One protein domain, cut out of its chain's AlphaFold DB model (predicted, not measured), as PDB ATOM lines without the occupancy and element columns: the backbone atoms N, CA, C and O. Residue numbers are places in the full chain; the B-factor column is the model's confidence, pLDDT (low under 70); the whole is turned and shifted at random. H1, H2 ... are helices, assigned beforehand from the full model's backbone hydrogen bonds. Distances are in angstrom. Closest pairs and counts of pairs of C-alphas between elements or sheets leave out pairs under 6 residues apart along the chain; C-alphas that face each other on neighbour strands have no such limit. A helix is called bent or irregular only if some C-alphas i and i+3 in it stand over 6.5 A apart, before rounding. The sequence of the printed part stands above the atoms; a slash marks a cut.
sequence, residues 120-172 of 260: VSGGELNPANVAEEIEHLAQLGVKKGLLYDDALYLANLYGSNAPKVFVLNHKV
ATOM      1  N   VAL A 120     -50.903  25.342  33.191       95.69
ATOM      2  CA  VAL A 120     -51.704  24.508  34.092       95.69
ATOM      3  C   VAL A 120     -50.901  24.211  35.358       95.69
ATOM      4  O   VAL A 120     -49.675  24.304  35.348       95.69
ATOM      5  N   SER A 121     -51.593  23.820  36.428       97.88
ATOM      6  CA  SER A 121     -50.977  23.427  37.702       97.88
ATOM      7  C   SER A 121     -49.840  22.422  37.489       97.88
ATOM      8  O   SER A 121     -50.047  21.395  36.842       97.88
ATOM      9  N   GLY A 122     -48.650  22.705  38.024       97.38
ATOM     10  CA  GLY A 122     -47.474  21.837  37.866       97.38
ATOM     11  C   GLY A 122     -46.646  22.145  36.611       97.38
ATOM     12  O   GLY A 122     -45.527  21.654  36.470       97.38
ATOM     13  N   GLY A 123     -47.180  22.971  35.710       96.38
ATOM     14  CA  GLY A 123     -46.584  23.340  34.430       96.38
ATOM     15  C   GLY A 123     -45.901  24.705  34.419       96.38
ATOM     16  O   GLY A 123     -45.540  25.174  33.343       96.38
ATOM     17  N   GLU A 124     -45.722  25.365  35.569       96.88
ATOM     18  CA  GLU A 124     -44.960  26.617  35.692       96.88
ATOM     19  C   GLU A 124     -43.442  26.376  35.569       96.88
ATOM     20  O   GLU A 124     -42.661  26.719  36.454       96.88
ATOM     21  N   LEU A 125     -43.037  25.751  34.466       95.75
ATOM     22  CA  LEU A 125     -41.664  25.402  34.116       95.75
ATOM     23  C   LEU A 125     -41.269  26.126  32.831       95.75
ATOM     24  O   LEU A 125     -42.123  26.478  32.015       95.75
ATOM     25  N   ASN A 126     -39.968  26.299  32.604       95.00
ATOM     26  CA  ASN A 126     -39.483  26.736  31.304       95.00
ATOM     27  C   ASN A 126     -39.639  25.601  30.267       95.00
ATOM     28  O   ASN A 126     -38.899  24.615  30.332       95.00
ATOM     29  N   PRO A 127     -40.531  25.730  29.263       93.75
ATOM     30  CA  PRO A 127     -40.774  24.661  28.294       93.75
ATOM     31  C   PRO A 127     -39.570  24.389  27.381       93.75
ATOM     32  O   PRO A 127     -39.503  23.322  26.776       93.75
ATOM     33  N   ALA A 128     -38.616  25.322  27.273       96.00
ATOM     34  CA  ALA A 128     -37.395  25.113  26.499       96.00
ATOM     35  C   ALA A 128     -36.382  24.204  27.222       96.00
ATOM     36  O   ALA A 128     -35.604  23.528  26.555       96.00
ATOM     37  N   ASN A 129     -36.416  24.156  28.562       96.00
ATOM     38  CA  ASN A 129     -35.386  23.522  29.395       96.00
ATOM     39  C   ASN A 129     -35.986  22.589  30.468       96.00
ATOM     40  O   ASN A 129     -35.525  22.561  31.607       96.00
ATOM     41  N   VAL A 130     -37.010  21.802  30.118       96.69
ATOM     42  CA  VAL A 130     -37.746  20.961  31.086       96.69
ATOM     43  C   VAL A 130     -36.825  20.032  31.885       96.69
ATOM     44  O   VAL A 130     -36.982  19.918  33.094       96.69
ATOM     45  N   ALA A 131     -35.841  19.396  31.246       97.38
ATOM     46  CA  ALA A 131     -34.941  18.468  31.935       97.38
ATOM     47  C   ALA A 131     -34.128  19.146  33.056       97.38
ATOM     48  O   ALA A 131     -33.972  18.574  34.131       97.38
ATOM     49  N   GLU A 132     -33.650  20.370  32.823       98.06
ATOM     50  CA  GLU A 132     -32.887  21.140  33.812       98.06
ATOM     51  C   GLU A 132     -33.783  21.621  34.963       98.06
ATOM     52  O   GLU A 132     -33.393  21.550  36.127       98.06
ATOM     53  N   GLU A 133     -35.010  22.051  34.657       98.00
ATOM     54  CA  GLU A 133     -36.003  22.438  35.667       98.00
ATOM     55  C   GLU A 133     -36.366  21.258  36.583       98.00
ATOM     56  O   GLU A 133     -36.388  21.393  37.808       98.00
ATOM     57  N   ILE A 134     -36.599  20.075  36.006       98.50
ATOM     58  CA  ILE A 134     -36.897  18.850  36.761       98.50
ATOM     59  C   ILE A 134     -35.708  18.429  37.628       98.50
ATOM     60  O   ILE A 134     -35.901  18.084  38.796       98.50
ATOM     61  N   GLU A 135     -34.486  18.505  37.100       98.50
ATOM     62  CA  GLU A 135     -33.269  18.237  37.871       98.50
ATOM     63  C   GLU A 135     -33.157  19.185  39.071       98.50
ATOM     64  O   GLU A 135     -32.954  18.755  40.209       98.50
ATOM     65  N   HIS A 136     -33.363  20.485  38.853       98.38
ATOM     66  CA  HIS A 136     -33.330  21.466  39.930       98.38
ATOM     67  C   HIS A 136     -34.382  21.161  41.009       98.38
ATOM     68  O   HIS A 136     -34.070  21.196  42.205       98.38
ATOM     69  N   LEU A 137     -35.605  20.802  40.612       98.56
ATOM     70  CA  LEU A 137     -36.654  20.379  41.541       98.56
ATOM     71  C   LEU A 137     -36.248  19.130  42.336       98.56
ATOM     72  O   LEU A 137     -36.425  19.108  43.556       98.56
ATOM     73  N   ALA A 138     -35.644  18.126  41.699       98.62
ATOM     74  CA  ALA A 138     -35.152  16.932  42.386       98.62
ATOM     75  C   ALA A 138     -34.106  17.286  43.462       98.62
ATOM     76  O   ALA A 138     -34.202  16.832  44.606       98.62
ATOM     77  N   GLN A 139     -33.170  18.190  43.152       98.56
ATOM     78  CA  GLN A 139     -32.178  18.680  44.118       98.56
ATOM     79  C   GLN A 139     -32.818  19.412  45.311       98.56
ATOM     80  O   GLN A 139     -32.313  19.336  46.437       98.56
ATOM     81  N   LEU A 140     -33.949  20.100  45.117       98.12
ATOM     82  CA  LEU A 140     -34.717  20.669  46.231       98.12
ATOM     83  C   LEU A 140     -35.310  19.576  47.128       98.12
ATOM     84  O   LEU A 140     -35.274  19.721  48.352       98.12
ATOM     85  N   GLY A 141     -35.807  18.481  46.552       98.12
ATOM     86  CA  GLY A 141     -36.294  17.324  47.306       98.12
ATOM     87  C   GLY A 141     -35.193  16.658  48.138       98.12
ATOM     88  O   GLY A 141     -35.398  16.384  49.322       98.12
ATOM     89  N   VAL A 142     -33.987  16.506  47.581       98.25
ATOM     90  CA  VAL A 142     -32.813  16.000  48.322       98.25
ATOM     91  C   VAL A 142     -32.475  16.897  49.512       98.25
ATOM     92  O   VAL A 142     -32.290  16.412  50.628       98.25
ATOM     93  N   LYS A 143     -32.489  18.225  49.330       97.12
ATOM     94  CA  LYS A 143     -32.301  19.190  50.433       97.12
ATOM     95  C   LYS A 143     -33.390  19.096  51.510       97.12
ATOM     96  O   LYS A 143     -33.170  19.547  52.632       97.12
ATOM     97  N   LYS A 144     -34.552  18.520  51.191       95.62
ATOM     98  CA  LYS A 144     -35.637  18.206  52.137       95.62
ATOM     99  C   LYS A 144     -35.523  16.805  52.746       95.62
ATOM    100  O   LYS A 144     -36.431  16.387  53.457       95.62
ATOM    101  N   GLY A 145     -34.421  16.089  52.523       96.12
ATOM    102  CA  GLY A 145     -34.147  14.790  53.139       96.12
ATOM    103  C   GLY A 145     -34.824  13.609  52.442       96.12
ATOM    104  O   GLY A 145     -35.105  12.601  53.095       96.12
ATOM    105  N   LEU A 146     -35.128  13.746  51.150       97.50
ATOM    106  CA  LEU A 146     -35.543  12.635  50.295       97.50
ATOM    107  C   LEU A 146     -34.332  11.987  49.625       97.50
ATOM    108  O   LEU A 146     -33.303  12.630  49.414       97.50
ATOM    109  N   LEU A 147     -34.478  10.712  49.268       98.06
ATOM    110  CA  LEU A 147     -33.555  10.078  48.335       98.06
ATOM    111  C   LEU A 147     -33.699  10.742  46.966       98.06
ATOM    112  O   LEU A 147     -34.786  11.188  46.594       98.06
ATOM    113  N   TYR A 148     -32.597  10.811  46.225       98.38
ATOM    114  CA  TYR A 148     -32.576  11.474  44.925       98.38
ATOM    115  C   TYR A 148     -33.588  10.863  43.947       98.38
ATOM    116  O   TYR A 148     -34.371  11.605  43.365       98.38
ATOM    117  N   ASP A 149     -33.650   9.533  43.842       98.31
ATOM    118  CA  ASP A 149     -34.572   8.853  42.920       98.31
ATOM    119  C   ASP A 149     -36.050   9.114  43.266       98.31
ATOM    120  O   ASP A 149     -36.870   9.327  42.373       98.31
ATOM    121  N   ASP A 150     -36.388   9.183  44.559       97.94
ATOM    122  CA  ASP A 150     -37.736   9.536  45.017       97.94
ATOM    123  C   ASP A 150     -38.070  10.992  44.673       97.94
ATOM    124  O   ASP A 150     -39.155  11.292  44.170       97.94
ATOM    125  N   ALA A 151     -37.133  11.910  44.925       98.50
ATOM    126  CA  ALA A 151     -37.300  13.321  44.607       98.50
ATOM    127  C   ALA A 151     -37.444  13.548  43.097       98.50
ATOM    128  O   ALA A 151     -38.300  14.324  42.677       98.50
ATOM    129  N   LEU A 152     -36.650  12.844  42.289       98.62
ATOM    130  CA  LEU A 152     -36.700  12.903  40.834       98.62
ATOM    131  C   LEU A 152     -38.013  12.332  40.294       98.62
ATOM    132  O   LEU A 152     -38.622  12.936  39.410       98.62
ATOM    133  N   TYR A 153     -38.485  11.207  40.837       98.00
ATOM    134  CA  TYR A 153     -39.788  10.647  40.473       98.00
ATOM    135  C   TYR A 153     -40.917  11.649  40.742       98.00
ATOM    136  O   TYR A 153     -41.715  11.943  39.853       98.00
ATOM    137  N   LEU A 154     -40.956  12.219  41.949       98.44
ATOM    138  CA  LEU A 154     -41.974  13.195  42.339       98.44
ATOM    139  C   LEU A 154     -41.867  14.497  41.532       98.44
ATOM    140  O   LEU A 154     -42.893  15.077  41.187       98.44
ATOM    141  N   ALA A 155     -40.656  14.942  41.190       98.44
ATOM    142  CA  ALA A 155     -40.450  16.087  40.307       98.44
ATOM    143  C   ALA A 155     -41.031  15.831  38.911       98.44
ATOM    144  O   ALA A 155     -41.755  16.677  38.396       98.44
ATOM    145  N   ASN A 156     -40.793  14.652  38.328       97.81
ATOM    146  CA  ASN A 156     -41.376  14.280  37.035       97.81
ATOM    147  C   ASN A 156     -42.904  14.163  37.087       97.81
ATOM    148  O   ASN A 156     -43.576  14.540  36.131       97.81
ATOM    149  N   LEU A 157     -43.453  13.645  38.189       97.50
ATOM    150  CA  LEU A 157     -44.894  13.454  38.336       97.50
ATOM    151  C   LEU A 157     -45.644  14.779  38.547       97.50
ATOM    152  O   LEU A 157     -46.702  14.983  37.961       97.50
ATOM    153  N   TYR A 158     -45.101  15.676  39.372       98.31
ATOM    154  CA  TYR A 158     -45.808  16.874  39.840       98.31
ATOM    155  C   TYR A 158     -45.290  18.194  39.257       98.31
ATOM    156  O   TYR A 158     -45.916  19.238  39.461       98.31
ATOM    157  N   GLY A 159     -44.150  18.185  38.564       98.38
ATOM    158  CA  GLY A 159     -43.518  19.385  38.020       98.38
ATOM    159  C   GLY A 159     -43.304  20.456  39.091       98.38
ATOM    160  O   GLY A 159     -42.856  20.168  40.203       98.38
ATOM    161  N   SER A 160     -43.684  21.699  38.796       98.25
ATOM    162  CA  SER A 160     -43.564  22.840  39.721       98.25
ATOM    163  C   SER A 160     -44.354  22.672  41.034       98.25
ATOM    164  O   SER A 160     -44.106  23.412  41.988       98.25
ATOM    165  N   ASN A 161     -45.268  21.695  41.143       98.62
ATOM    166  CA  ASN A 161     -45.939  21.368  42.405       98.62
ATOM    167  C   ASN A 161     -45.097  20.485  43.337       98.62
ATOM    168  O   ASN A 161     -45.391  20.431  44.534       98.62
ATOM    169  N   ALA A 162     -44.037  19.835  42.851       98.56
ATOM    170  CA  ALA A 162     -43.209  18.924  43.641       98.56
ATOM    171  C   ALA A 162     -42.690  19.515  44.974       98.56
ATOM    172  O   ALA A 162     -42.730  18.813  45.987       98.56
ATOM    173  N   PRO A 163     -42.315  20.811  45.080       98.12
ATOM    174  CA  PRO A 163     -41.945  21.413  46.360       98.12
ATOM    175  C   PRO A 163     -43.046  21.340  47.428       98.12
ATOM    176  O   PRO A 163     -42.733  21.188  48.611       98.12
ATOM    177  N   LYS A 164     -44.329  21.408  47.040       98.19
ATOM    178  CA  LYS A 164     -45.460  21.242  47.971       98.19
ATOM    179  C   LYS A 164     -45.500  19.821  48.533       98.19
ATOM    180  O   LYS A 164     -45.770  19.655  49.721       98.19
ATOM    181  N   VAL A 165     -45.163  18.831  47.707       98.50
ATOM    182  CA  VAL A 165     -45.045  17.421  48.099       98.50
ATOM    183  C   VAL A 165     -43.861  17.228  49.045       98.50
ATOM    184  O   VAL A 165     -44.011  16.660  50.121       98.50
ATOM    185  N   PHE A 166     -42.686  17.775  48.715       98.31
ATOM    186  CA  PHE A 166     -41.473  17.612  49.528       98.31
ATOM    187  C   PHE A 166     -41.616  18.164  50.949       98.31
ATOM    188  O   PHE A 166     -41.066  17.607  51.896       98.31
ATOM    189  N   VAL A 167     -42.379  19.250  51.124       96.81
ATOM    190  CA  VAL A 167     -42.650  19.838  52.447       96.81
ATOM    191  C   VAL A 167     -43.410  18.875  53.371       96.81
ATOM    192  O   VAL A 167     -43.325  19.023  54.592       96.81
ATOM    193  N   LEU A 168     -44.114  17.878  52.828       97.19
ATOM    194  CA  LEU A 168     -44.824  16.870  53.615       97.19
ATOM    195  C   LEU A 168     -43.879  15.886  54.326       97.19
ATOM    196  O   LEU A 168     -44.280  15.323  55.339       97.19
ATOM    197  N   ASN A 169     -42.616  15.750  53.888       95.56
ATOM    198  CA  ASN A 169     -41.623  14.827  54.475       95.56
ATOM    199  C   ASN A 169     -41.381  15.038  55.983       95.56
ATOM    200  O   ASN A 169     -40.854  14.161  56.658       95.56
ATOM    201  N   HIS A 170     -41.741  16.210  56.513       91.88
ATOM    202  CA  HIS A 170     -41.608  16.553  57.934       91.88
ATOM    203  C   HIS A 170     -42.953  16.832  58.620       91.88
ATOM    204  O   HIS A 170     -42.974  17.367  59.725       91.88
ATOM    205  N   LYS A 171     -44.074  16.565  57.942       94.00
ATOM    206  CA  LYS A 171     -45.431  16.866  58.426       94.00
ATOM    207  C   LYS A 171     -46.339  15.646  58.491       94.00
ATOM    208  O   LYS A 171     -47.411  15.739  59.078       94.00
ATOM    209  N   VAL A 172     -45.942  14.561  57.840       93.50
ATOM    210  CA  VAL A 172     -46.722  13.337  57.735       93.50
ATOM    211  C   VAL A 172     -45.910  12.206  58.340       93.50
ATOM    212  O   VAL A 172     -44.745  12.016  57.992       93.50
TER     213      VAL A 172
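This is residues 120 to 172 of the 260 residues of the protein "DAO_C domain-containing protein" of Streptococcus suis (strain GZ1) (UniProt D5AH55). Two helical rods run the same way, nearly parallel, H1 and the second arm of the bent helix H2, H2b, while the first arm of H2, H2a, crosses H1 at a steep tilt and makes a corner with H2b at the bend; the three centres make a triangle. Residues 120 to 129 form a loop at the end where H1 begins. The printed part has 53 residues, with two named helices in the order H1, H2 and no named strand, and its class is all helix. It is compact, with a radius of gyration of the C-alphas of 10.4 A, yet elongated, spanning 33 by 20 by 14 A.

H1, residues 130 to 143, begins at C-alpha 130 (-37.746, 20.961, 31.086) and is 20.2 A long. H2, residues 148 to 170, was assigned as one helix by its hydrogen bonds but is bent, with C-alphas 157 and 160 9.6 A apart. Arm H2a, residues 148 to 157, is 14.1 A long. Arm H2b, residues 160 to 170, is 19.4 A long, ends at C-alpha 170 (-41.608, 16.553, 57.934), and is itself irregular, with C-alphas 160 and 163 7.0 A apart.

H1 touches H2a, opposite ways at a steep tilt of 48 degrees; their closest C-alphas, Ala 138 and Leu 152, are 4.6 A apart. H1 touches H2b with residues 137 to 141 alone, the same way at a shallow tilt of 12 degrees; the closest C-alphas, Gly 141 and Phe 166, are 5.6 A apart. H2a and H2b touch, opposite ways at a steep tilt of 45 degrees, closest at the C-alphas of Ala 155 and Ala 162, 5.2 A apart. In H1 and H2a every O i to N i+4 pair is within hydrogen-bond range; in H2b 2 of 7 are, beside 5 of 8 O i to N i+3 pairs.

The two C-alphas farthest apart, Ala 128 and Val 172, are 34.7 A apart. The link from H1 to H2 is tight, with 4 residues. The printed part has no cut, its mean pLDDT is 97.3, and no printed residue is under 70.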